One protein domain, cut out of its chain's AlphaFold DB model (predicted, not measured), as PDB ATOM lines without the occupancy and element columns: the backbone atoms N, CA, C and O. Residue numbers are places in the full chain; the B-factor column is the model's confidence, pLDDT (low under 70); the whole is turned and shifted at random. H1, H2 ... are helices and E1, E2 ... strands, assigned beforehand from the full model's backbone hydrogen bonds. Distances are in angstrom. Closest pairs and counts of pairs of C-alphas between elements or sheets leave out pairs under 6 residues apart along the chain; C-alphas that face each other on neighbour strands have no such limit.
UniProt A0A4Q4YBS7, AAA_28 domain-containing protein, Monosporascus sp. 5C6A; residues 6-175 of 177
ATOM      1  N   ILE A   6      17.400 -49.623 261.835       93.25
ATOM      2  CA  ILE A   6      17.646 -49.615 260.388       93.25
ATOM      3  C   ILE A   6      16.658 -48.663 259.730       93.25
ATOM      4  O   ILE A   6      15.464 -48.958 259.662       93.25
ATOM      5  N   ILE A   7      17.168 -47.548 259.216       93.69
ATOM      6  CA  ILE A   7      16.424 -46.642 258.350       93.69
ATOM      7  C   ILE A   7      16.596 -47.164 256.927       93.69
ATOM      8  O   ILE A   7      17.683 -47.110 256.361       93.69
ATOM      9  N   ARG A   8      15.533 -47.755 256.381       92.12
ATOM     10  CA  ARG A   8      15.519 -48.222 254.989       92.12
ATOM     11  C   ARG A   8      15.330 -47.047 254.033       92.12
ATOM     12  O   ARG A   8      14.825 -46.007 254.444       92.12
ATOM     13  N   GLU A   9      15.656 -47.265 252.761       87.25
ATOM     14  CA  GLU A   9      15.509 -46.287 251.679       87.25
ATOM     15  C   GLU A   9      14.146 -45.563 251.713       87.25
ATOM     16  O   GLU A   9      13.100 -46.139 251.392       87.25
ATOM     17  N   VAL A  10      14.162 -44.273 252.071       91.19
ATOM     18  CA  VAL A  10      12.945 -43.450 252.204       91.19
ATOM     19  C   VAL A  10      12.357 -43.043 250.852       91.19
ATOM     20  O   VAL A  10      11.144 -42.855 250.732       91.19
ATOM     21  N   ALA A  11      13.188 -42.976 249.806       87.38
ATOM     22  CA  ALA A  11      12.788 -42.533 248.473       87.38
ATOM     23  C   ALA A  11      11.639 -43.368 247.890       87.38
ATOM     24  O   ALA A  11      10.703 -42.818 247.311       87.38
ATOM     25  N   ARG A  12      11.643 -44.690 248.114       85.56
ATOM     26  CA  ARG A  12      10.562 -45.581 247.650       85.56
ATOM     27  C   ARG A  12       9.219 -45.247 248.278       85.56
ATOM     28  O   ARG A  12       8.182 -45.330 247.620       85.56
ATOM     29  N   THR A  13       9.232 -44.899 249.560       88.38
ATOM     30  CA  THR A  13       8.025 -44.501 250.285       88.38
ATOM     31  C   THR A  13       7.501 -43.181 249.736       88.38
ATOM     32  O   THR A  13       6.319 -43.101 249.407       88.38
ATOM     33  N   VAL A  14       8.384 -42.202 249.514       90.62
ATOM     34  CA  VAL A  14       8.018 -40.901 248.934       90.62
ATOM     35  C   VAL A  14       7.435 -41.046 247.526       90.62
ATOM     36  O   VAL A  14       6.361 -40.507 247.265       90.62
ATOM     37  N   LEU A  15       8.084 -41.807 246.638       87.38
ATOM     38  CA  LEU A  15       7.597 -42.067 245.276       87.38
ATOM     39  C   LEU A  15       6.162 -42.616 245.292       87.38
ATOM     40  O   LEU A  15       5.281 -42.091 244.607       87.38
ATOM     41  N   ARG A  16       5.911 -43.630 246.131       87.75
ATOM     42  CA  ARG A  16       4.597 -44.273 246.268       87.75
ATOM     43  C   ARG A  16       3.541 -43.326 246.839       87.75
ATOM     44  O   ARG A  16       2.448 -43.233 246.290       87.75
ATOM     45  N   GLU A  17       3.838 -42.646 247.942       90.50
ATOM     46  CA  GLU A  17       2.861 -41.819 248.665       90.50
ATOM     47  C   GLU A  17       2.515 -40.528 247.926       90.50
ATOM     48  O   GLU A  17       1.362 -40.096 247.925       90.50
ATOM     49  N   LYS A  18       3.506 -39.922 247.269       88.06
ATOM     50  CA  LYS A  18       3.347 -38.660 246.538       88.06
ATOM     51  C   LYS A  18       3.044 -38.863 245.049       88.06
ATOM     52  O   LYS A  18       2.861 -37.878 244.340       88.06
ATOM     53  N   LYS A  19       2.921 -40.120 244.597       87.19
ATOM     54  CA  LYS A  19       2.574 -40.513 243.218       87.19
ATOM     55  C   LYS A  19       3.542 -39.945 242.170       87.19
ATOM     56  O   LYS A  19       3.107 -39.450 241.132       87.19
ATOM     57  N   PHE A  20       4.839 -40.009 242.455       86.00
ATOM     58  CA  PHE A  20       5.871 -39.726 241.456       86.00
ATOM     59  C   PHE A  20       6.191 -40.990 240.661       86.00
ATOM     60  O   PHE A  20       6.268 -42.086 241.223       86.00
ATOM     61  N   SER A  21       6.393 -40.833 239.358       79.62
ATOM     62  CA  SER A  21       6.919 -41.875 238.479       79.62
ATOM     63  C   SER A  21       8.424 -41.700 238.262       79.62
ATOM     64  O   SER A  21       9.011 -40.679 238.619       79.62
ATOM     65  N   ARG A  22       9.064 -42.698 237.645       74.12
ATOM     66  CA  ARG A  22      10.457 -42.580 237.193       74.12
ATOM     67  C   ARG A  22      10.614 -41.460 236.155       74.12
ATOM     68  O   ARG A  22      11.579 -40.708 236.223       74.12
ATOM     69  N   ASP A  23       9.643 -41.317 235.255       76.88
ATOM     70  CA  ASP A  23       9.662 -40.314 234.182       76.88
ATOM     71  C   ASP A  23       9.619 -38.880 234.716       76.88
ATOM     72  O   ASP A  23      10.154 -37.965 234.092       76.88
ATOM     73  N   ASP A  24       9.030 -38.675 235.897       78.25
ATOM     74  CA  ASP A  24       9.021 -37.373 236.567       78.25
ATOM     75  C   ASP A  24      10.428 -36.897 236.957       78.25
ATOM     76  O   ASP A  24      10.638 -35.698 237.131       78.25
ATOM     77  N   ILE A  25      11.382 -37.824 237.100       73.38
ATOM     78  CA  ILE A  25      12.767 -37.536 237.486       73.38
ATOM     79  C   ILE A  25      13.568 -37.016 236.287       73.38
ATOM     80  O   ILE A  25      14.403 -36.133 236.452       73.38
ATOM     81  N   THR A  26      13.322 -37.550 235.089       72.88
ATOM     82  CA  THR A  26      14.122 -37.258 233.888       72.88
ATOM     83  C   THR A  26      13.484 -36.219 232.976       72.88
ATOM     84  O   THR A  26      14.196 -35.428 232.363       72.88
ATOM     85  N   ASN A  27      12.152 -36.179 232.895       80.56
ATOM     86  CA  ASN A  27      11.445 -35.378 231.891       80.56
ATOM     87  C   ASN A  27      10.899 -34.047 232.433       80.56
ATOM     88  O   ASN A  27      10.369 -33.242 231.668       80.56
ATOM     89  N   SER A  28      10.991 -33.798 233.744       86.38
ATOM     90  CA  SER A  28      10.460 -32.582 234.365       86.38
ATOM     91  C   SER A  28      11.363 -32.082 235.500       86.38
ATOM     92  O   SER A  28      11.235 -32.547 236.633       86.38
ATOM     93  N   PRO A  29      12.229 -31.080 235.248       87.12
ATOM     94  CA  PRO A  29      13.130 -30.537 236.270       87.12
ATOM     95  C   PRO A  29      12.407 -30.047 237.534       87.12
ATOM     96  O   PRO A  29      12.893 -30.234 238.648       87.12
ATOM     97  N   SER A  30      11.208 -29.473 237.390       89.94
ATOM     98  CA  SER A  30      10.405 -29.007 238.527       89.94
ATOM     99  C   SER A  30       9.860 -30.155 239.380       89.94
ATOM    100  O   SER A  30       9.896 -30.071 240.609       89.94
ATOM    101  N   ARG A  31       9.390 -31.249 238.761       91.38
ATOM    102  CA  ARG A  31       8.930 -32.443 239.491       91.38
ATOM    103  C   ARG A  31      10.096 -33.210 240.097       91.38
ATOM    104  O   ARG A  31       9.988 -33.633 241.245       91.38
ATOM    105  N   ALA A  32      11.215 -33.312 239.385       90.50
ATOM    106  CA  ALA A  32      12.450 -33.886 239.901       90.50
ATOM    107  C   ALA A  32      12.913 -33.146 241.164       90.50
ATOM    108  O   ALA A  32      13.129 -33.786 242.193       90.50
ATOM    109  N   LEU A  33      12.968 -31.808 241.139       94.00
ATOM    110  CA  LEU A  33      13.320 -31.006 242.315       94.00
ATOM    111  C   LEU A  33      12.332 -31.204 243.466       94.00
ATOM    112  O   LEU A  33      12.741 -31.386 244.612       94.00
ATOM    113  N   GLN A  34      11.030 -31.189 243.175       95.00
ATOM    114  CA  GLN A  34      10.005 -31.404 244.193       95.00
ATOM    115  C   GLN A  34      10.152 -32.778 244.864       95.00
ATOM    116  O   GLN A  34      10.070 -32.874 246.088       95.00
ATOM    117  N   LEU A  35      10.413 -33.828 244.081       93.75
ATOM    118  CA  LEU A  35      10.688 -35.163 244.600       93.75
ATOM    119  C   LEU A  35      11.916 -35.155 245.517       93.75
ATOM    120  O   LEU A  35      11.831 -35.669 246.629       93.75
ATOM    121  N   GLN A  36      13.031 -34.552 245.089       95.62
ATOM    122  CA  GLN A  36      14.247 -34.510 245.906       95.62
ATOM    123  C   GLN A  36      14.030 -33.756 247.227       95.62
ATOM    124  O   GLN A  36      14.480 -34.224 248.273       95.62
ATOM    125  N   LYS A  37      13.270 -32.651 247.222       96.69
ATOM    126  CA  LYS A  37      12.886 -31.934 248.453       96.69
ATOM    127  C   LYS A  37      12.074 -32.825 249.402       96.69
ATOM    128  O   LYS A  37      12.411 -32.913 250.579       96.69
ATOM    129  N   TYR A  38      11.088 -33.573 248.896       96.38
ATOM    130  CA  TYR A  38      10.332 -34.515 249.732       96.38
ATOM    131  C   TYR A  38      11.180 -35.671 250.273       96.38
ATOM    132  O   TYR A  38      10.961 -36.109 251.400       96.38
ATOM    133  N   ILE A  39      12.137 -36.181 249.493       96.06
ATOM    134  CA  ILE A  39      13.062 -37.229 249.953       96.06
ATOM    135  C   ILE A  39      13.950 -36.697 251.081       96.06
ATOM    136  O   ILE A  39      14.124 -37.389 252.082       96.06
ATOM    137  N   LEU A  40      14.464 -35.470 250.952       97.75
ATOM    138  CA  LEU A  40      15.285 -34.829 251.980       97.75
ATOM    139  C   LEU A  40      14.517 -34.668 253.300       97.75
ATOM    140  O   LEU A  40      15.018 -35.048 254.358       97.75
ATOM    141  N   GLU A  41      13.287 -34.156 253.238       97.31
ATOM    142  CA  GLU A  41      12.414 -34.010 254.410       97.31
ATOM    143  C   GLU A  41      12.090 -35.366 255.052       97.31
ATOM    144  O   GLU A  41      12.202 -35.523 256.268       97.31
ATOM    145  N   ALA A  42      11.748 -36.372 254.241       96.62
ATOM    146  CA  ALA A  42      11.451 -37.715 254.731       96.62
ATOM    147  C   ALA A  42      12.666 -38.370 255.409       96.62
ATOM    148  O   ALA A  42      12.515 -39.030 256.437       96.62
ATOM    149  N   GLN A  43      13.870 -38.168 254.863       97.56
ATOM    150  CA  GLN A  43      15.113 -38.651 255.464       97.56
ATOM    151  C   GLN A  43      15.385 -37.961 256.806       97.56
ATOM    152  O   GLN A  43      15.713 -38.629 257.787       97.56
ATOM    153  N   MET A  44      15.200 -36.638 256.876       96.75
ATOM    154  CA  MET A  44      15.363 -35.872 258.113       96.75
ATOM    155  C   MET A  44      14.432 -36.379 259.216       96.75
ATOM    156  O   MET A  44      14.899 -36.646 260.327       96.75
ATOM    157  N   GLU A  45      13.151 -36.582 258.907       95.50
ATOM    158  CA  GLU A  45      12.177 -37.087 259.877       95.50
ATOM    159  C   GLU A  45      12.475 -38.533 260.304       95.50
ATOM    160  O   GLU A  45      12.365 -38.858 261.489       95.50
ATOM    161  N   ALA A  46      12.941 -39.390 259.390       94.88
ATOM    162  CA  ALA A  46      13.347 -40.753 259.726       94.88
ATOM    163  C   ALA A  46      14.544 -40.784 260.698       94.88
ATOM    164  O   ALA A  46      14.511 -41.503 261.701       94.88
ATOM    165  N   GLU A  47      15.580 -39.978 260.450       94.56
ATOM    166  CA  GLU A  47      16.754 -39.888 261.330       94.56
ATOM    167  C   GLU A  47      16.426 -39.255 262.683       94.56
ATOM    168  O   GLU A  47      16.917 -39.694 263.729       94.56
ATOM    169  N   LYS A  48      15.543 -38.256 262.693       93.00
ATOM    170  CA  LYS A  48      15.047 -37.619 263.914       93.00
ATOM    171  C   LYS A  48      14.236 -38.590 264.766       93.00
ATOM    172  O   LYS A  48      14.435 -38.632 265.980       93.00
ATOM    173  N   ALA A  49      13.370 -39.395 264.154       91.31
ATOM    174  CA  ALA A  49      12.613 -40.433 264.849       91.31
ATOM    175  C   ALA A  49      13.536 -41.514 265.432       91.31
ATOM    176  O   ALA A  49      13.370 -41.898 266.588       91.31
ATOM    177  N   ALA A  50      14.550 -41.951 264.678       90.12
ATOM    178  CA  ALA A  50      15.542 -42.904 265.174       90.12
ATOM    179  C   ALA A  50      16.338 -42.344 266.364       90.12
ATOM    180  O   ALA A  50      16.539 -43.050 267.351       90.12
ATOM    181  N   SER A  51      16.716 -41.062 266.308       84.19
ATOM    182  CA  SER A  51      17.488 -40.381 267.361       84.19
ATOM    183  C   SER A  51      16.691 -40.127 268.645       84.19
ATOM    184  O   SER A  51      17.275 -40.040 269.720       84.19
ATOM    185  N   LYS A  52      15.365 -39.973 268.539       79.38
ATOM    186  CA  LYS A  52      14.465 -39.702 269.673       79.38
ATOM    187  C   LYS A  52      13.791 -40.943 270.243       79.38
ATOM    188  O   LYS A  52      13.054 -40.826 271.215       79.38
ATOM    189  N   SER A  53      13.949 -42.097 269.601       62.09
ATOM    190  CA  SER A  53      13.240 -43.296 270.027       62.09
ATOM    191  C   SER A  53      13.661 -43.705 271.443       62.09
ATOM    192  O   SER A  53      14.851 -43.735 271.747       62.09
ATOM    193  N   ASP A  54      12.702 -44.124 272.276       64.25
ATOM    194  CA  ASP A  54      12.953 -44.791 273.572       64.25
ATOM    195  C   ASP A  54      13.626 -46.172 273.400       64.25
ATOM    196  O   ASP A  54      13.662 -47.013 274.302       64.25
ATOM    197  N   HIS A  55      14.126 -46.454 272.196       60.25
ATOM    198  CA  HIS A  55      14.770 -47.695 271.854       60.25
ATOM    199  C   HIS A  55      16.125 -47.746 272.572       60.25
ATOM    200  O   HIS A  55      16.918 -46.812 272.471       60.25
ATOM    201  N   PRO A  56      16.478 -48.860 273.234       60.31
ATOM    202  CA  PRO A  56      17.721 -48.970 274.003       60.31
ATOM    203  C   PRO A  56      19.003 -48.952 273.146       60.31
ATOM    204  O   PRO A  56      20.090 -49.181 273.672       60.31
ATOM    205  N   SER A  57      18.901 -48.743 271.827       64.50
ATOM    206  CA  SER A  57      20.065 -48.661 270.948       64.50
ATOM    207  C   SER A  57      20.400 -47.203 270.641       64.50
ATOM    208  O   SER A  57      19.593 -46.536 270.001       64.50
ATOM    209  N   PRO A  58      21.606 -46.725 270.986       77.62
ATOM    210  CA  PRO A  58      21.992 -45.327 270.813       77.62
ATOM    211  C   PRO A  58      22.390 -44.968 269.370       77.62
ATOM    212  O   PRO A  58      23.009 -43.932 269.153       77.62
ATOM    213  N   TRP A  59      22.138 -45.837 268.383       89.12
ATOM    214  CA  TRP A  59      22.651 -45.653 267.023       89.12
ATOM    215  C   TRP A  59      21.802 -46.343 265.948       89.12
ATOM    216  O   TRP A  59      21.074 -47.311 266.216       89.12
ATOM    217  N   TYR A  60      21.935 -45.847 264.717       93.12
ATOM    218  CA  TYR A  60      21.186 -46.286 263.546       93.12
ATOM    219  C   TYR A  60      22.079 -46.431 262.304       93.12
ATOM    220  O   TYR A  60      23.197 -45.925 262.257       93.12
ATOM    221  N   ILE A  61      21.575 -47.152 261.300       94.81
ATOM    222  CA  ILE A  61      22.169 -47.286 259.964       94.81
ATOM    223  C   ILE A  61      21.142 -46.788 258.952       94.81
ATOM    224  O   ILE A  61      19.989 -47.225 259.001       94.81
ATOM    225  N   CYS A  62      21.568 -45.928 258.027       95.12
ATOM    226  CA  CYS A  62      20.732 -45.468 256.922       95.12
ATOM    227  C   CYS A  62      21.114 -46.163 255.615       95.12
ATOM    228  O   CYS A  62      22.276 -46.162 255.209       95.12
ATOM    229  N   ASP A  63      20.121 -46.742 254.950       92.06
ATOM    230  CA  ASP A  63      20.187 -47.098 253.539       92.06
ATOM    231  C   ASP A  63      19.855 -45.838 252.726       92.06
ATOM    232  O   ASP A  63      18.682 -45.481 252.594       92.06
ATOM    233  N   ARG A  64      20.910 -45.179 252.216       91.38
ATOM    234  CA  ARG A  64      20.960 -43.795 251.682       91.38
ATOM    235  C   ARG A  64      21.036 -42.718 252.773       91.38
ATOM    236  O   ARG A  64      20.659 -42.944 253.916       91.38
ATOM    237  N   SER A  65      21.588 -41.561 252.425       94.56
ATOM    238  CA  SER A  65      21.843 -40.425 253.315       94.56
ATOM    239  C   SER A  65      21.016 -39.197 252.929       94.56
ATOM    240  O   SER A  65      20.416 -39.139 251.857       94.56
ATOM    241  N   GLY A  66      21.045 -38.167 253.778       95.44
ATOM    242  CA  GLY A  66      20.477 -36.855 253.457       95.44
ATOM    243  C   GLY A  66      21.117 -36.163 252.249       95.44
ATOM    244  O   GLY A  66      20.487 -35.306 251.634       95.44
ATOM    245  N   LEU A  67      22.346 -36.540 251.877       97.25
ATOM    246  CA  LEU A  67      23.053 -35.945 250.741       97.25
ATOM    247  C   LEU A  67      22.556 -36.482 249.391       97.25
ATOM    248  O   LEU A  67      22.628 -35.779 248.384       97.25
ATOM    249  N   ASP A  68      22.023 -37.705 249.366       95.25
ATOM    250  CA  ASP A  68      21.529 -38.365 248.158       95.25
ATOM    251  C   ASP A  68      20.574 -37.488 247.332       95.25
ATOM    252  O   ASP A  68      20.879 -37.228 246.167       95.25
ATOM    253  N   PRO A  69      19.458 -36.967 247.880       95.44
ATOM    254  CA  PRO A  69      18.540 -36.162 247.082       95.44
ATOM    255  C   PRO A  69      19.159 -34.853 246.565       95.44
ATOM    256  O   PRO A  69      18.783 -34.378 245.496       95.44
ATOM    257  N   ILE A  70      20.148 -34.292 247.266       97.69
ATOM    258  CA  ILE A  70      20.854 -33.072 246.842       97.69
ATOM    259  C   ILE A  70      21.762 -33.365 245.643       97.69
ATOM    260  O   ILE A  70      21.790 -32.593 244.684       97.69
ATOM    261  N   VAL A  71      22.464 -34.501 245.651       95.69
ATOM    262  CA  VAL A  71      23.269 -34.950 244.503       95.69
ATOM    263  C   VAL A  71      22.382 -35.154 243.280       95.69
ATOM    264  O   VAL A  71      22.707 -34.672 242.195       95.69
ATOM    265  N   TYR A  72      21.233 -35.809 243.450       92.56
ATOM    266  CA  TYR A  72      20.288 -36.008 242.353       92.56
ATOM    267  C   TYR A  72      19.714 -34.676 241.848       92.56
ATOM    268  O   TYR A  72      19.639 -34.476 240.636       92.56
ATOM    269  N   ALA A  73      19.383 -33.727 242.729       94.81
ATOM    270  CA  ALA A  73      18.965 -32.389 242.311       94.81
ATOM    271  C   ALA A  73      20.063 -31.689 241.492       94.81
ATOM    272  O   ALA A  73      19.783 -31.162 240.416       94.81
ATOM    273  N   ARG A  74      21.325 -31.773 241.928       94.94
ATOM    274  CA  ARG A  74      22.463 -31.192 241.200       94.94
ATOM    275  C   ARG A  74      22.610 -31.774 239.796       94.94
ATOM    276  O   ARG A  74      22.830 -31.038 238.839       94.94
ATOM    277  N   VAL A  75      22.525 -33.099 239.678       91.19
ATOM    278  CA  VAL A  75      22.779 -33.814 238.420       91.19
ATOM    279  C   VAL A  75      21.620 -33.660 237.436       91.19
ATOM    280  O   VAL A  75      21.874 -33.421 236.256       91.19
ATOM    281  N   PHE A  76      20.373 -33.777 237.898       88.88
ATOM    282  CA  PHE A  76      19.198 -33.863 237.022       88.88
ATOM    283  C   PHE A  76      18.412 -32.555 236.885       88.88
ATOM    284  O   PHE A  76      17.626 -32.422 235.951       88.88
ATOM    285  N   VAL A  77      18.618 -31.587 237.781       92.94
ATOM    286  CA  VAL A  77      17.915 -30.293 237.751       92.94
ATOM    287  C   VAL A  77      18.897 -29.150 237.512       92.94
ATOM    288  O   VAL A  77      18.691 -28.354 236.600       92.94
ATOM    289  N   GLY A  78      19.976 -29.082 238.294       94.19
ATOM    290  CA  GLY A  78      21.023 -28.070 238.153       94.19
ATOM    291  C   GLY A  78      21.631 -27.644 239.488       94.19
ATOM    292  O   GLY A  78      21.153 -28.024 240.555       94.19
ATOM    293  N   GLU A  79      22.699 -26.846 239.430       95.50
ATOM    294  CA  GLU A  79      23.439 -26.417 240.626       95.50
ATOM    295  C   GLU A  79      22.593 -25.549 241.565       95.50
ATOM    296  O   GLU A  79      22.537 -25.846 242.753       95.50
ATOM    297  N   GLU A  80      21.842 -24.584 241.027       96.50
ATOM    298  CA  GLU A  80      20.944 -23.715 241.804       96.50
ATOM    299  C   GLU A  80      19.923 -24.526 242.622       96.50
ATOM    300  O   GLU A  80      19.671 -24.246 243.790       96.50
ATOM    301  N   ALA A  81      19.397 -25.609 242.043       95.81
ATOM    302  CA  ALA A  81      18.452 -26.489 242.720       95.81
ATOM    303  C   ALA A  81      19.085 -27.249 243.899       95.81
ATOM    304  O   ALA A  81      18.419 -27.511 244.902       95.81
ATOM    305  N   ALA A  82      20.366 -27.611 243.786       97.38
ATOM    306  CA  ALA A  82      21.111 -28.219 244.880       97.38
ATOM    307  C   ALA A  82      21.458 -27.188 245.962       97.38
ATOM    308  O   ALA A  82      21.318 -27.493 247.144       97.38
ATOM    309  N   ASP A  83      21.851 -25.975 245.570       97.56
ATOM    310  CA  ASP A  83      22.175 -24.880 246.487       97.56
ATOM    311  C   ASP A  83      20.957 -24.480 247.336       97.56
ATOM    312  O   ASP A  83      21.064 -24.368 248.559       97.56
ATOM    313  N   ASP A  84      19.774 -24.405 246.722       97.44
ATOM    314  CA  ASP A  84      18.491 -24.228 247.411       97.44
ATOM    315  C   ASP A  84      18.261 -25.281 248.505       97.44
ATOM    316  O   ASP A  84      17.794 -24.979 249.606       97.44
ATOM    317  N   MET A  85      18.562 -26.548 248.207       98.31
ATOM    318  CA  MET A  85      18.390 -27.642 249.165       98.31
ATOM    319  C   MET A  85      19.460 -27.616 250.260       98.31
ATOM    320  O   MET A  85      19.145 -27.888 251.420       98.31
ATOM    321  N   LEU A  86      20.694 -27.243 249.923       98.25
ATOM    322  CA  LEU A  86      21.793 -27.054 250.876       98.25
ATOM    323  C   LEU A  86      21.539 -25.883 251.838       98.25
ATOM    324  O   LEU A  86      22.063 -25.881 252.949       98.25
ATOM    325  N   ALA A  87      20.726 -24.901 251.449       97.75
ATOM    326  CA  ALA A  87      20.305 -23.810 252.326       97.75
ATOM    327  C   ALA A  87      19.180 -24.204 253.307       97.75
ATOM    328  O   ALA A  87      18.855 -23.434 254.214       97.75
ATOM    329  N   SER A  88      18.571 -25.385 253.148       97.81
ATOM    330  CA  SER A  88      17.433 -25.812 253.967       97.81
ATOM    331  C   SER A  88      17.824 -26.211 255.395       97.81
ATOM    332  O   SER A  88      18.903 -26.746 255.659       97.81
ATOM    333  N   GLU A  89      16.896 -26.022 256.337       96.56
ATOM    334  CA  GLU A  89      17.067 -26.484 257.719       96.56
ATOM    335  C   GLU A  89      17.194 -28.011 257.811       96.56
ATOM    336  O   GLU A  89      18.009 -28.513 258.589       96.56
ATOM    337  N   ALA A  90      16.450 -28.743 256.975       97.00
ATOM    338  CA  ALA A  90      16.520 -30.199 256.914       97.00
ATOM    339  C   ALA A  90      17.940 -30.680 256.588       97.00
ATOM    340  O   ALA A  90      18.460 -31.569 257.266       97.00
ATOM    341  N   TRP A  91      18.595 -30.058 255.598       98.25
ATOM    342  CA  TRP A  91      19.986 -30.367 255.281       98.25
ATOM    343  C   TRP A  91      20.929 -30.014 256.431       98.25
ATOM    344  O   TRP A  91      21.759 -30.840 256.788       98.25
ATOM    345  N   ARG A  92      20.787 -28.838 257.054       97.50
ATOM    346  CA  ARG A  92      21.658 -28.418 258.167       97.50
ATOM    347  C   ARG A  92      21.697 -29.451 259.301       97.50
ATOM    348  O   ARG A  92      22.764 -29.724 259.847       97.50
ATOM    349  N   GLU A  93      20.551 -30.031 259.659       96.00
ATOM    350  CA  GLU A  93      20.501 -31.096 260.669       96.00
ATOM    351  C   GLU A  93      21.158 -32.398 260.190       96.00
ATOM    352  O   GLU A  93      21.935 -33.010 260.924       96.00
ATOM    353  N   LEU A  94      20.842 -32.823 258.965       97.31
ATOM    354  CA  LEU A  94      21.375 -34.049 258.369       97.31
ATOM    355  C   LEU A  94      22.895 -33.981 258.185       97.31
ATOM    356  O   LEU A  94      23.596 -34.933 258.515       97.31
ATOM    357  N   GLU A  95      23.417 -32.840 257.740       98.06
ATOM    358  CA  GLU A  95      24.848 -32.582 257.617       98.06
ATOM    359  C   GLU A  95      25.561 -32.748 258.958       98.06
ATOM    360  O   GLU A  95      26.582 -33.430 259.026       98.06
ATOM    361  N   GLY A  96      25.012 -32.169 260.033       96.19
ATOM    362  CA  GLY A  96      25.573 -32.318 261.375       96.19
ATOM    363  C   GLY A  96      25.685 -33.787 261.785       96.19
ATOM    364  O   GLY A  96      26.734 -34.218 262.262       96.19
ATOM    365  N   ARG A  97      24.642 -34.585 261.524       94.88
ATOM    366  CA  ARG A  97      24.648 -36.032 261.803       94.88
ATOM    367  C   ARG A  97      25.686 -36.759 260.954       94.88
ATOM    368  O   ARG A  97      26.464 -37.535 261.505       94.88
ATOM    369  N   MET A  98      25.758 -36.465 259.655       96.44
ATOM    370  CA  MET A  98      26.745 -37.055 258.745       96.44
ATOM    371  C   MET A  98      28.184 -36.747 259.174       96.44
ATOM    372  O   MET A  98      28.998 -37.664 259.195       96.44
ATOM    373  N   LYS A  99      28.483 -35.510 259.593       96.12
ATOM    374  CA  LYS A  99      29.813 -35.105 260.092       96.12
ATOM    375  C   LYS A  99      30.242 -35.841 261.361       96.12
ATOM    376  O   LYS A  99      31.430 -36.028 261.588       96.12
ATOM    377  N   THR A 100      29.288 -36.249 262.192       92.25
ATOM    378  CA  THR A 100      29.565 -37.027 263.415       92.25
ATOM    379  C   THR A 100      29.477 -38.542 263.212       92.25
ATOM    380  O   THR A 100      29.832 -39.310 264.105       92.25
ATOM    381  N   GLY A 101      28.962 -38.978 262.062       92.50
ATOM    382  CA  GLY A 101      28.691 -40.372 261.744       92.50
ATOM    383  C   GLY A 101      29.796 -41.033 260.926       92.50
ATOM    384  O   GLY A 101      30.840 -40.460 260.636       92.50
ATOM    385  N   ILE A 102      29.539 -42.279 260.523       95.56
ATOM    386  CA  ILE A 102      30.354 -42.982 259.530       95.56
ATOM    387  C   ILE A 102      29.614 -42.915 258.198       95.56
ATOM    388  O   ILE A 102      28.536 -43.495 258.061       95.56
ATOM    389  N   VAL A 103      30.215 -42.260 257.208       97.44
ATOM    390  CA  VAL A 103      29.702 -42.237 255.835       97.44
ATOM    391  C   VAL A 103      30.476 -43.245 254.991       97.44
ATOM    392  O   VAL A 103      31.705 -43.215 254.928       97.44
ATOM    393  N   ILE A 104      29.752 -44.149 254.329       97.31
ATOM    394  CA  ILE A 104      30.321 -45.092 253.362       97.31
ATOM    395  C   ILE A 104      29.866 -44.671 251.969       97.31
ATOM    396  O   ILE A 104      28.676 -44.736 251.664       97.31
ATOM    397  N   LEU A 105      30.809 -44.264 251.121       96.19
ATOM    398  CA  LEU A 105      30.538 -44.000 249.711       96.19
ATOM    399  C   LEU A 105      30.799 -45.277 248.913       96.19
ATOM    400  O   LEU A 105      31.930 -45.752 248.834       96.19
ATOM    401  N   CYS A 106      29.751 -45.834 248.324       93.69
ATOM    402  CA  CYS A 106      29.857 -46.950 247.393       93.69
ATOM    403  C   CYS A 106      30.277 -46.429 246.019       93.69
ATOM    404  O   CYS A 106      29.515 -45.705 245.388       93.69
ATOM    405  N   GLU A 107      31.474 -46.801 245.566       91.62
ATOM    406  CA  GLU A 107      32.012 -46.354 244.281       91.62
ATOM    407  C   GLU A 107      31.120 -46.804 243.114       91.62
ATOM    408  O   GLU A 107      30.714 -47.970 243.020       91.62
ATOM    409  N   ALA A 108      30.836 -45.873 242.206       88.50
ATOM    410  CA  ALA A 108      30.039 -46.138 241.018       88.50
ATOM    411  C   ALA A 108      30.696 -47.138 240.042       88.50
ATOM    412  O   ALA A 108      31.917 -47.313 239.980       88.50
ATOM    413  N   GLY A 109      29.855 -47.799 239.237       82.50
ATOM    414  CA  GLY A 109      30.283 -48.846 238.301       82.50
ATOM    415  C   GLY A 109      30.581 -50.194 238.970       82.50
ATOM    416  O   GLY A 109      31.351 -50.995 238.442       82.50
ATOM    417  N   CYS A 110      30.014 -50.445 240.151       82.12
ATOM    418  CA  CYS A 110      30.137 -51.725 240.835       82.12
ATOM    419  C   CYS A 110      29.222 -52.802 240.233       82.12
ATOM    420  O   CYS A 110      28.061 -52.560 239.917       82.12
ATOM    421  N   SER A 111      29.734 -54.031 240.124       81.75
ATOM    422  CA  SER A 111      29.004 -55.170 239.543       81.75
ATOM    423  C   SER A 111      27.907 -55.739 240.447       81.75
ATOM    424  O   SER A 111      27.095 -56.551 240.014       81.75
ATOM    425  N   TRP A 112      27.902 -55.344 241.718       81.19
ATOM    426  CA  TRP A 112      26.986 -55.837 242.744       81.19
ATOM    427  C   TRP A 112      25.785 -54.914 242.978       81.19
ATOM    428  O   TRP A 112      24.962 -55.200 243.850       81.19
ATOM    429  N   LEU A 113      25.664 -53.830 242.209       75.56
ATOM    430  CA  LEU A 113      24.449 -53.033 242.160       75.56
ATOM    431  C   LEU A 113      23.552 -53.538 241.027       75.56
ATOM    432  O   LEU A 113      23.905 -53.462 239.856       75.56
ATOM    433  N   VAL A 114      22.387 -54.058 241.397       70.62
ATOM    434  CA  VAL A 114      21.404 -54.604 240.456       70.62
ATOM    435  C   VAL A 114      20.267 -53.598 240.289       70.62
ATOM    436  O   VAL A 114      19.772 -53.069 241.289       70.62
ATOM    437  N   ASP A 115      19.866 -53.340 239.040       69.81
ATOM    438  CA  ASP A 115      18.639 -52.592 238.751       69.81
ATOM    439  C   ASP A 115      17.437 -53.415 239.217       69.81
ATOM    440  O   ASP A 115      17.202 -54.528 238.748       69.81
ATOM    441  N   ASP A 116      16.686 -52.872 240.165       68.56
ATOM    442  CA  ASP A 116      15.481 -53.486 240.709       68.56
ATOM    443  C   ASP A 116      14.197 -52.814 240.198       68.56
ATOM    444  O   ASP A 116      13.124 -52.978 240.782       68.56
ATOM    445  N   GLY A 117      14.295 -52.011 239.135       62.88
ATOM    446  CA  GLY A 117      13.166 -51.313 238.526       62.88
ATOM    447  C   GLY A 117      12.689 -50.095 239.317       62.88
ATOM    448  O   GLY A 117      11.855 -49.336 238.824       62.88
ATOM    449  N   THR A 118      13.258 -49.812 240.491       61.12
ATOM    450  CA  THR A 118      12.872 -48.649 241.309       61.12
ATOM    451  C   THR A 118      13.916 -47.536 241.262       61.12
ATOM    452  O   THR A 118      13.568 -46.358 241.299       61.12
ATOM    453  N   ARG A 119      15.195 -47.894 241.140       64.06
ATOM    454  CA  ARG A 119      16.302 -46.935 241.102       64.06
ATOM    455  C   ARG A 119      16.438 -46.303 239.722       64.06
ATOM    456  O   ARG A 119      16.339 -46.990 238.709       64.06
ATOM    457  N   LEU A 120      16.716 -45.000 239.687       67.75
ATOM    458  CA  LEU A 120      17.213 -44.375 238.469       67.75
ATOM    459  C   LEU A 120      18.643 -44.883 238.247       67.75
ATOM    460  O   LEU A 120      19.575 -44.434 238.918       67.75
ATOM    461  N   MET A 121      18.778 -45.885 237.383       67.81
ATOM    462  CA  MET A 121      20.072 -46.392 236.953       67.81
ATOM    463  C   MET A 121      20.588 -45.482 235.836       67.81
ATOM    464  O   MET A 121      19.851 -45.245 234.883       67.81
ATOM    465  N   PRO A 122      21.809 -44.946 235.957       68.19
ATOM    466  CA  PRO A 122      22.481 -44.245 234.873       68.19
ATOM    467  C   PRO A 122      22.560 -45.113 233.605       68.19
ATOM    468  O   PRO A 122      22.872 -46.304 233.703       68.19
ATOM    469  N   ASP A 123      22.317 -44.514 232.436       70.12
ATOM    470  CA  ASP A 123      22.244 -45.218 231.143       70.12
ATOM    471  C   ASP A 123      23.620 -45.718 230.662       70.12
ATOM    472  O   ASP A 123      23.719 -46.615 229.821       70.12
ATOM    473  N   GLY A 124      24.703 -45.176 231.229       74.94
ATOM    474  CA  GLY A 124      26.070 -45.558 230.906       74.94
ATOM    475  C   GLY A 124      27.085 -45.201 231.989       74.94
ATOM    476  O   GLY A 124      26.781 -44.569 233.001       74.94
ATOM    477  N   MET A 125      28.334 -45.621 231.766       77.94
ATOM    478  CA  MET A 125      29.441 -45.384 232.699       77.94
ATOM    479  C   MET A 125      29.705 -43.887 232.928       77.94
ATOM    480  O   MET A 125      30.075 -43.494 234.029       77.94
ATOM    481  N   GLU A 126      29.496 -43.048 231.912       82.00
ATOM    482  CA  GLU A 126      29.658 -41.595 232.033       82.00
ATOM    483  C   GLU A 126      28.663 -40.994 233.030       82.00
ATOM    484  O   GLU A 126      29.068 -40.260 233.930       82.00
ATOM    485  N   ASP A 127      27.390 -41.379 232.950       81.44
ATOM    486  CA  ASP A 127      26.366 -40.912 233.885       81.44
ATOM    487  C   ASP A 127      26.604 -41.450 235.306       81.44
ATOM    488  O   ASP A 127      26.425 -40.729 236.290       81.44
ATOM    489  N   TRP A 128      27.099 -42.688 235.426       83.25
ATOM    490  CA  TRP A 128      27.566 -43.249 236.699       83.25
ATOM    491  C   TRP A 128      28.666 -42.397 237.332       83.25
ATOM    492  O   TRP A 128      28.599 -42.080 238.521       83.25
ATOM    493  N   MET A 129      29.671 -42.017 236.544       88.12
ATOM    494  CA  MET A 129      30.785 -41.191 237.013       88.12
ATOM    495  C   MET A 129      30.360 -39.752 237.290       88.12
ATOM    496  O   MET A 129      30.884 -39.150 238.220       88.12
ATOM    497  N   ARG A 130      29.377 -39.211 236.562       90.25
ATOM    498  CA  ARG A 130      28.811 -37.883 236.837       90.25
ATOM    499  C   ARG A 130      28.166 -37.819 238.220       90.25
ATOM    500  O   ARG A 130      28.356 -36.840 238.938       90.25
ATOM    501  N   VAL A 131      27.423 -38.857 238.603       90.19
ATOM    502  CA  VAL A 131      26.824 -38.955 239.940       90.19
ATOM    503  C   VAL A 131      27.905 -39.158 241.010       90.19
ATOM    504  O   VAL A 131      27.886 -38.462 242.021       90.19
ATOM    505  N   ASP A 132      28.871 -40.053 240.784       92.81
ATOM    506  CA  ASP A 132      29.991 -40.309 241.712       92.81
ATOM    507  C   ASP A 132      30.826 -39.046 241.980       92.81
ATOM    508  O   ASP A 132      31.080 -38.693 243.132       92.81
ATOM    509  N   ASP A 133      31.185 -38.316 240.922       95.06
ATOM    510  CA  ASP A 133      31.905 -37.044 241.002       95.06
ATOM    511  C   ASP A 133      31.101 -35.988 241.775       95.06
ATOM    512  O   ASP A 133      31.648 -35.300 242.639       95.06
ATOM    513  N   ALA A 134      29.785 -35.908 241.547       95.62
ATOM    514  CA  ALA A 134      28.910 -35.012 242.297       95.62
ATOM    515  C   ALA A 134      28.860 -35.357 243.798       95.62
ATOM    516  O   ALA A 134      28.952 -34.442 244.622       95.62
ATOM    517  N   TYR A 135      28.788 -36.644 244.171       96.69
ATOM    518  CA  TYR A 135      28.904 -37.067 245.576       96.69
ATOM    519  C   TYR A 135      30.233 -36.617 246.176       96.69
ATOM    520  O   TYR A 135      30.245 -35.990 247.234       96.69
ATOM    521  N   ARG A 136      31.359 -36.901 245.512       97.69
ATOM    522  CA  ARG A 136      32.696 -36.575 246.036       97.69
ATOM    523  C   ARG A 136      32.899 -35.078 246.207       97.69
ATOM    524  O   ARG A 136      33.402 -34.657 247.246       97.69
ATOM    525  N   LYS A 137      32.497 -34.280 245.216       97.62
ATOM    526  CA  LYS A 137      32.588 -32.817 245.268       97.62
ATOM    527  C   LYS A 137      31.762 -32.248 246.409       97.62
ATOM    528  O   LYS A 137      32.267 -31.404 247.141       97.62
ATOM    529  N   LEU A 138      30.527 -32.718 246.590       97.69
ATOM    530  CA  LEU A 138      29.678 -32.244 247.680       97.69
ATOM    531  C   LEU A 138      30.186 -32.708 249.049       97.69
ATOM    532  O   LEU A 138      30.267 -31.886 249.952       97.69
ATOM    533  N   LEU A 139      30.601 -33.968 249.208       98.25
ATOM    534  CA  LEU A 139      31.207 -34.447 250.459       98.25
ATOM    535  C   LEU A 139      32.440 -33.613 250.837       98.25
ATOM    536  O   LEU A 139      32.547 -33.165 251.975       98.25
ATOM    537  N   ALA A 140      33.321 -33.334 249.871       98.06
ATOM    538  CA  ALA A 140      34.499 -32.497 250.082       98.06
ATOM    539  C   ALA A 140      34.133 -31.043 250.419       98.06
ATOM    540  O   ALA A 140      34.626 -30.503 251.404       98.06
ATOM    541  N   ALA A 141      33.237 -30.417 249.649       97.62
ATOM    542  CA  ALA A 141      32.811 -29.032 249.869       97.62
ATOM    543  C   ALA A 141      32.096 -28.828 251.211       97.62
ATOM    544  O   ALA A 141      32.077 -27.719 251.742       97.62
ATOM    545  N   ARG A 142      31.483 -29.887 251.746       97.19
ATOM    546  CA  ARG A 142      30.810 -29.876 253.044       97.19
ATOM    547  C   ARG A 142      31.690 -30.380 254.179       97.19
ATOM    548  O   ARG A 142      31.214 -30.377 255.304       97.19
ATOM    549  N   GLU A 143      32.938 -30.770 253.922       97.81
ATOM    550  CA  GLU A 143      33.853 -31.327 254.931       97.81
ATOM    551  C   GLU A 143      33.238 -32.537 255.657       97.81
ATOM    552  O   GLU A 143      33.246 -32.635 256.884       97.81
ATOM    553  N   ILE A 144      32.619 -33.433 254.885       97.81
ATOM    554  CA  ILE A 144      32.069 -34.693 255.383       97.81
ATOM    555  C   ILE A 144      33.053 -35.805 255.035       97.81
ATOM    556  O   ILE A 144      33.196 -36.184 253.868       97.81
ATOM    557  N   ASP A 145      33.697 -36.353 256.061       96.88
ATOM    558  CA  ASP A 145      34.577 -37.504 255.910       96.88
ATOM    559  C   ASP A 145      33.793 -38.740 255.471       96.88
ATOM    560  O   ASP A 145      32.701 -39.032 255.964       96.88
ATOM    561  N   TYR A 146      34.374 -39.504 254.549       97.44
ATOM    562  CA  TYR A 146      33.772 -40.735 254.062       97.44
ATOM    563  C   TYR A 146      34.813 -41.819 253.814       97.44
ATOM    564  O   TYR A 146      35.989 -41.567 253.550       97.44
ATOM    565  N   ILE A 147      34.351 -43.065 253.859       97.00
ATOM    566  CA  ILE A 147      35.136 -44.239 253.499       97.00
ATOM    567  C   ILE A 147      34.635 -44.759 252.163       97.00
ATOM    568  O   ILE A 147      33.452 -45.060 252.002       97.00
ATOM    569  N   LEU A 148      35.548 -44.889 251.206       95.94
ATOM    570  CA  LEU A 148      35.227 -45.458 249.908       95.94
ATOM    571  C   LEU A 148      35.105 -46.983 250.013       95.94
ATOM    572  O   LEU A 148      36.076 -47.680 250.312       95.94
ATOM    573  N   CYS A 149      33.926 -47.508 249.709       96.06
ATOM    574  CA  CYS A 149      33.734 -48.912 249.386       96.06
ATOM    575  C   CYS A 149      33.963 -49.085 247.881       96.06
ATOM    576  O   CYS A 149      33.079 -48.789 247.075       96.06
ATOM    577  N   SER A 150      35.164 -49.533 247.506       93.88
ATOM    578  CA  SER A 150      35.548 -49.631 246.095       93.88
ATOM    579  C   SER A 150      34.662 -50.605 245.316       93.88
ATOM    580  O   SER A 150      34.264 -51.661 245.816       93.88
ATOM    581  N   ARG A 151      34.433 -50.294 244.039       91.19
ATOM    582  CA  ARG A 151      33.698 -51.131 243.088       91.19
ATOM    583  C   ARG A 151      34.341 -52.504 242.892       91.19
ATOM    584  O   ARG A 151      33.643 -53.469 242.598       91.19
ATOM    585  N   ASN A 152      35.655 -52.590 243.114       93.50
ATOM    586  CA  ASN A 152      36.440 -53.818 243.011       93.50
ATOM    587  C   ASN A 152      36.289 -54.726 244.247       93.50
ATOM    588  O   ASN A 152      36.701 -55.884 244.211       93.50
ATOM    589  N   LEU A 153      35.683 -54.238 245.337       93.00
ATOM    590  CA  LEU A 153      35.411 -55.026 246.539       93.00
ATOM    591  C   LEU A 153      34.126 -55.850 246.345       93.00
ATOM    592  O   LEU A 153      33.048 -55.505 246.834       93.00
ATOM    593  N   VAL A 154      34.229 -56.929 245.564       92.38
ATOM    594  CA  VAL A 154      33.079 -57.735 245.106       92.38
ATOM    595  C   VAL A 154      32.495 -58.630 246.209       92.38
ATOM    596  O   VAL A 154      31.280 -58.839 246.244       92.38
ATOM    597  N   SER A 155      33.319 -59.119 247.138       95.19
ATOM    598  CA  SER A 155      32.880 -59.961 248.258       95.19
ATOM    599  C   SER A 155      31.963 -59.189 249.211       95.19
ATOM    600  O   SER A 155      32.342 -58.162 249.772       95.19
ATOM    601  N   LEU A 156      30.749 -59.708 249.437       94.00
ATOM    602  CA  LEU A 156      29.840 -59.155 250.446       94.00
ATOM    603  C   LEU A 156      30.464 -59.211 251.846       94.00
ATOM    604  O   LEU A 156      30.318 -58.262 252.612       94.00
ATOM    605  N   ALA A 157      31.161 -60.303 252.172       96.31
ATOM    606  CA  ALA A 157      31.808 -60.465 253.469       96.31
ATOM    607  C   ALA A 157      32.855 -59.368 253.705       96.31
ATOM    608  O   ALA A 157      32.879 -58.780 254.784       96.31
ATOM    609  N   ASP A 158      33.631 -59.024 252.678       96.19
ATOM    610  CA  ASP A 158      34.690 -58.017 252.782       96.19
ATOM    611  C   ASP A 158      34.095 -56.609 252.909       96.19
ATOM    612  O   ASP A 158      34.564 -55.807 253.714       96.19
ATOM    613  N   ARG A 159      32.996 -56.315 252.194       95.38
ATOM    614  CA  ARG A 159      32.251 -55.055 252.374       95.38
ATOM    615  C   ARG A 159      31.684 -54.922 253.788       95.38
ATOM    616  O   ARG A 159      31.768 -53.856 254.391       95.38
ATOM    617  N   VAL A 160      31.128 -55.999 254.346       95.25
ATOM    618  CA  VAL A 160      30.647 -56.016 255.741       95.25
ATOM    619  C   VAL A 160      31.818 -55.828 256.708       95.25
ATOM    620  O   VAL A 160      31.693 -55.088 257.684       95.25
ATOM    621  N   GLN A 161      32.954 -56.470 256.445       96.56
ATOM    622  CA  GLN A 161      34.147 -56.360 257.275       96.56
ATOM    623  C   GLN A 161      34.689 -54.922 257.306       96.56
ATOM    624  O   GLN A 161      34.924 -54.402 258.396       96.56
ATOM    625  N   LEU A 162      34.752 -54.243 256.156       96.19
ATOM    626  CA  LEU A 162      35.110 -52.823 256.054       96.19
ATOM    627  C   LEU A 162      34.263 -51.949 256.995       96.19
ATOM    628  O   LEU A 162      34.795 -51.131 257.744       96.19
ATOM    629  N   VAL A 163      32.939 -52.140 256.996       94.88
ATOM    630  CA  VAL A 163      32.029 -51.371 257.864       94.88
ATOM    631  C   VAL A 163      32.252 -51.708 259.343       94.88
ATOM    632  O   VAL A 163      32.299 -50.810 260.185       94.88
ATOM    633  N   LYS A 164      32.429 -52.993 259.679       94.44
ATOM    634  CA  LYS A 164      32.679 -53.441 261.061       94.44
ATOM    635  C   LYS A 164      33.960 -52.852 261.644       94.44
ATOM    636  O   LYS A 164      33.960 -52.446 262.804       94.44
ATOM    637  N   GLU A 165      35.029 -52.779 260.858       95.31
ATOM    638  CA  GLU A 165      36.301 -52.190 261.289       95.31
ATOM    639  C   GLU A 165      36.151 -50.706 261.618       95.31
ATOM    640  O   GLU A 165      36.655 -50.239 262.638       95.31
ATOM    641  N   ARG A 166      35.394 -49.965 260.805       94.12
ATOM    642  CA  ARG A 166      35.134 -48.538 261.039       94.12
ATOM    643  C   ARG A 166      34.286 -48.306 262.287       94.12
ATOM    644  O   ARG A 166      34.613 -47.429 263.082       94.12
ATOM    645  N   LEU A 167      33.277 -49.145 262.521       91.50
ATOM    646  CA  LEU A 167      32.495 -49.119 263.762       91.50
ATOM    647  C   LEU A 167      33.356 -49.417 264.999       91.50
ATOM    648  O   LEU A 167      33.206 -48.761 266.031       91.50
ATOM    649  N   ALA A 168      34.265 -50.391 264.911       90.81
ATOM    650  CA  ALA A 168      35.162 -50.736 266.011       90.81
ATOM    651  C   ALA A 168      36.121 -49.585 266.360       90.81
ATOM    652  O   ALA A 168      36.306 -49.296 267.543       90.81
ATOM    653  N   LEU A 169      36.677 -48.909 265.347       89.19
ATOM    654  CA  LEU A 169      37.543 -47.741 265.530       89.19
ATOM    655  C   LEU A 169      36.800 -46.580 266.194       89.19
ATOM    656  O   LEU A 169      37.292 -46.040 267.181       89.19
ATOM    657  N   LEU A 170      35.590 -46.253 265.727       85.44
ATOM    658  CA  LEU A 170      34.777 -45.192 266.329       85.44
ATOM    659  C   LEU A 170      34.519 -45.464 267.820       85.44
ATOM    660  O   LEU A 170      34.744 -44.602 268.665       85.44
ATOM    661  N   ALA A 171      34.137 -46.696 268.167       83.50
ATOM    662  CA  ALA A 171      33.904 -47.077 269.559       83.50
ATOM    663  C   ALA A 171      35.173 -47.143 270.420       83.50
ATOM    664  O   ALA A 171      35.070 -47.144 271.649       83.50
ATOM    665  N   ALA A 172      36.357 -47.276 269.822       83.12
ATOM    666  CA  ALA A 172      37.618 -47.159 270.548       83.12
ATOM    667  C   ALA A 172      37.905 -45.686 270.880       83.12
ATOM    668  O   ALA A 172      38.140 -45.380 272.047       83.12
ATOM    669  N   SER A 173      37.763 -44.783 269.905       78.88
ATOM    670  CA  SER A 173      37.977 -43.338 270.077       78.88
ATOM    671  C   SER A 173      37.029 -42.699 271.102       78.88
ATOM    672  O   SER A 173      37.444 -41.840 271.878       78.88
ATOM    673  N   SER A 174      35.771 -43.151 271.167       69.38
ATOM    674  CA  SER A 174      34.792 -42.662 272.154       69.38
ATOM    675  C   SER A 174      35.040 -43.150 273.587       69.38
ATOM    676  O   SER A 174      34.407 -42.646 274.504       69.38
ATOM    677  N   ARG A 175      35.905 -44.155 273.797       62.44
ATOM    678  CA  ARG A 175      36.270 -44.663 275.136       62.44
ATOM    679  C   ARG A 175      37.573 -44.075 275.673       62.44
ATOM    680  O   ARG A 175      37.857 -44.233 276.855       62.44
TER     681      ARG A 175
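What this domain is: This is residues 6 to 175 of the 177 residues of the protein "AAA_28 domain-containing protein" of Monosporascus sp. 5C6A (UniProt A0A4Q4YBS7). The long helix H3 lies along one side of the domain, with H1 across it on one side and, on another, H6 and the helical hairpin of H4 and H5; H7 crosses H4 on the side away from H3. Beyond them the short ribbon of two parallel strands, E2 and E3, lies between H7 and H8, and H8 makes one far end of the domain. The printed part has 170 residues, with eight named helices and three named strands in the order H1, H2, H3, E1, H4, H5, H6, E2, H7, E3, H8, and its class is mostly helix. It is compact, with a radius of gyration of the C-alphas of 16.2 A and spans of 50 by 37 by 30 A.

Where its parts are: Find C-alpha 11 at (12.788, -42.533, 248.473), where H1 begins; it runs to residue 18. H2 is residues 23 to 26, and H3, residues 29 to 52, covers 34.7 A. Next come E1, residues 60 to 62, H4, residues 68 to 76, H5, residues 79 to 86, and H6, residues 89 to 100, 17.3 A long. E2 is residues 103 to 106, from C-alpha 103 at (29.702, -42.237, 255.835). H7, residues 125 to 141, covers 23.9 A, and E3 is residues 146 to 149. H8, residues 156 to 173, covers 26.5 A and ends at C-alpha 173, (37.977, -43.338, 270.077).

How they stand to each other: Start at H3, the hub, which touches four helices. Its residues 35 to 42 touch H1, closest at the C-alphas of Ile 39 and Ala 11, 5.5 A, at a steep tilt of 68 degrees, only just short of about perpendicular. H2 and H3 touch only at the corner, closest at the C-alphas of Ile 25 and Ala 32, 4.4 A. H4 touches H3 at Pro 69 and Gln 36, their closest C-alphas, 4.7 A, at a shallow tilt of 10 degrees, opposite ways. H6 touches H3 at Ala 90 and Met 44, their closest C-alphas, 5.9 A, at a steep tilt of 55 degrees. H4 and H5 form a helical hairpin, closest at the C-alphas of Arg 74 and Ala 82, 4.9 A. H7 touches H4 at a steep tilt of 56 degrees, with the C-alphas of Ala 134 and Val 71 closest, 6.1 A. E2, H7 and E3 form a strand-helix-strand unit, two parallel neighbour strands with a helix between them along the chain, and its crossover is right-handed. Look for N 105 and O 147, 2.9 A, and N 149 and O 105, 2.8 A, within hydrogen-bond range. H8 touches no helix; its closest C-alpha pair with E3 is Arg 159 and Cys 149, 7.0 A. E1 pairs with no named strand, but its residues 61 to 62 pair in parallel with residues 6 to 7. In H1 and H3 to H8 every O i to N i+4 pair is within hydrogen-bond range; H2 is too short for such a pair.

The domain as a whole: The two C-alphas farthest apart, those of Asn 27 and Arg 175, are 50.7 A apart. The printed part has no cut. The link from E2 to H7, residues 107 to 124, is long, and residues 52 to 57, of which 52 belongs to H3, stand free. The mean pLDDT of the printed part is 89.2; look for values under 70 at residues 53 to 57, 115 to 122 and 174 to 175.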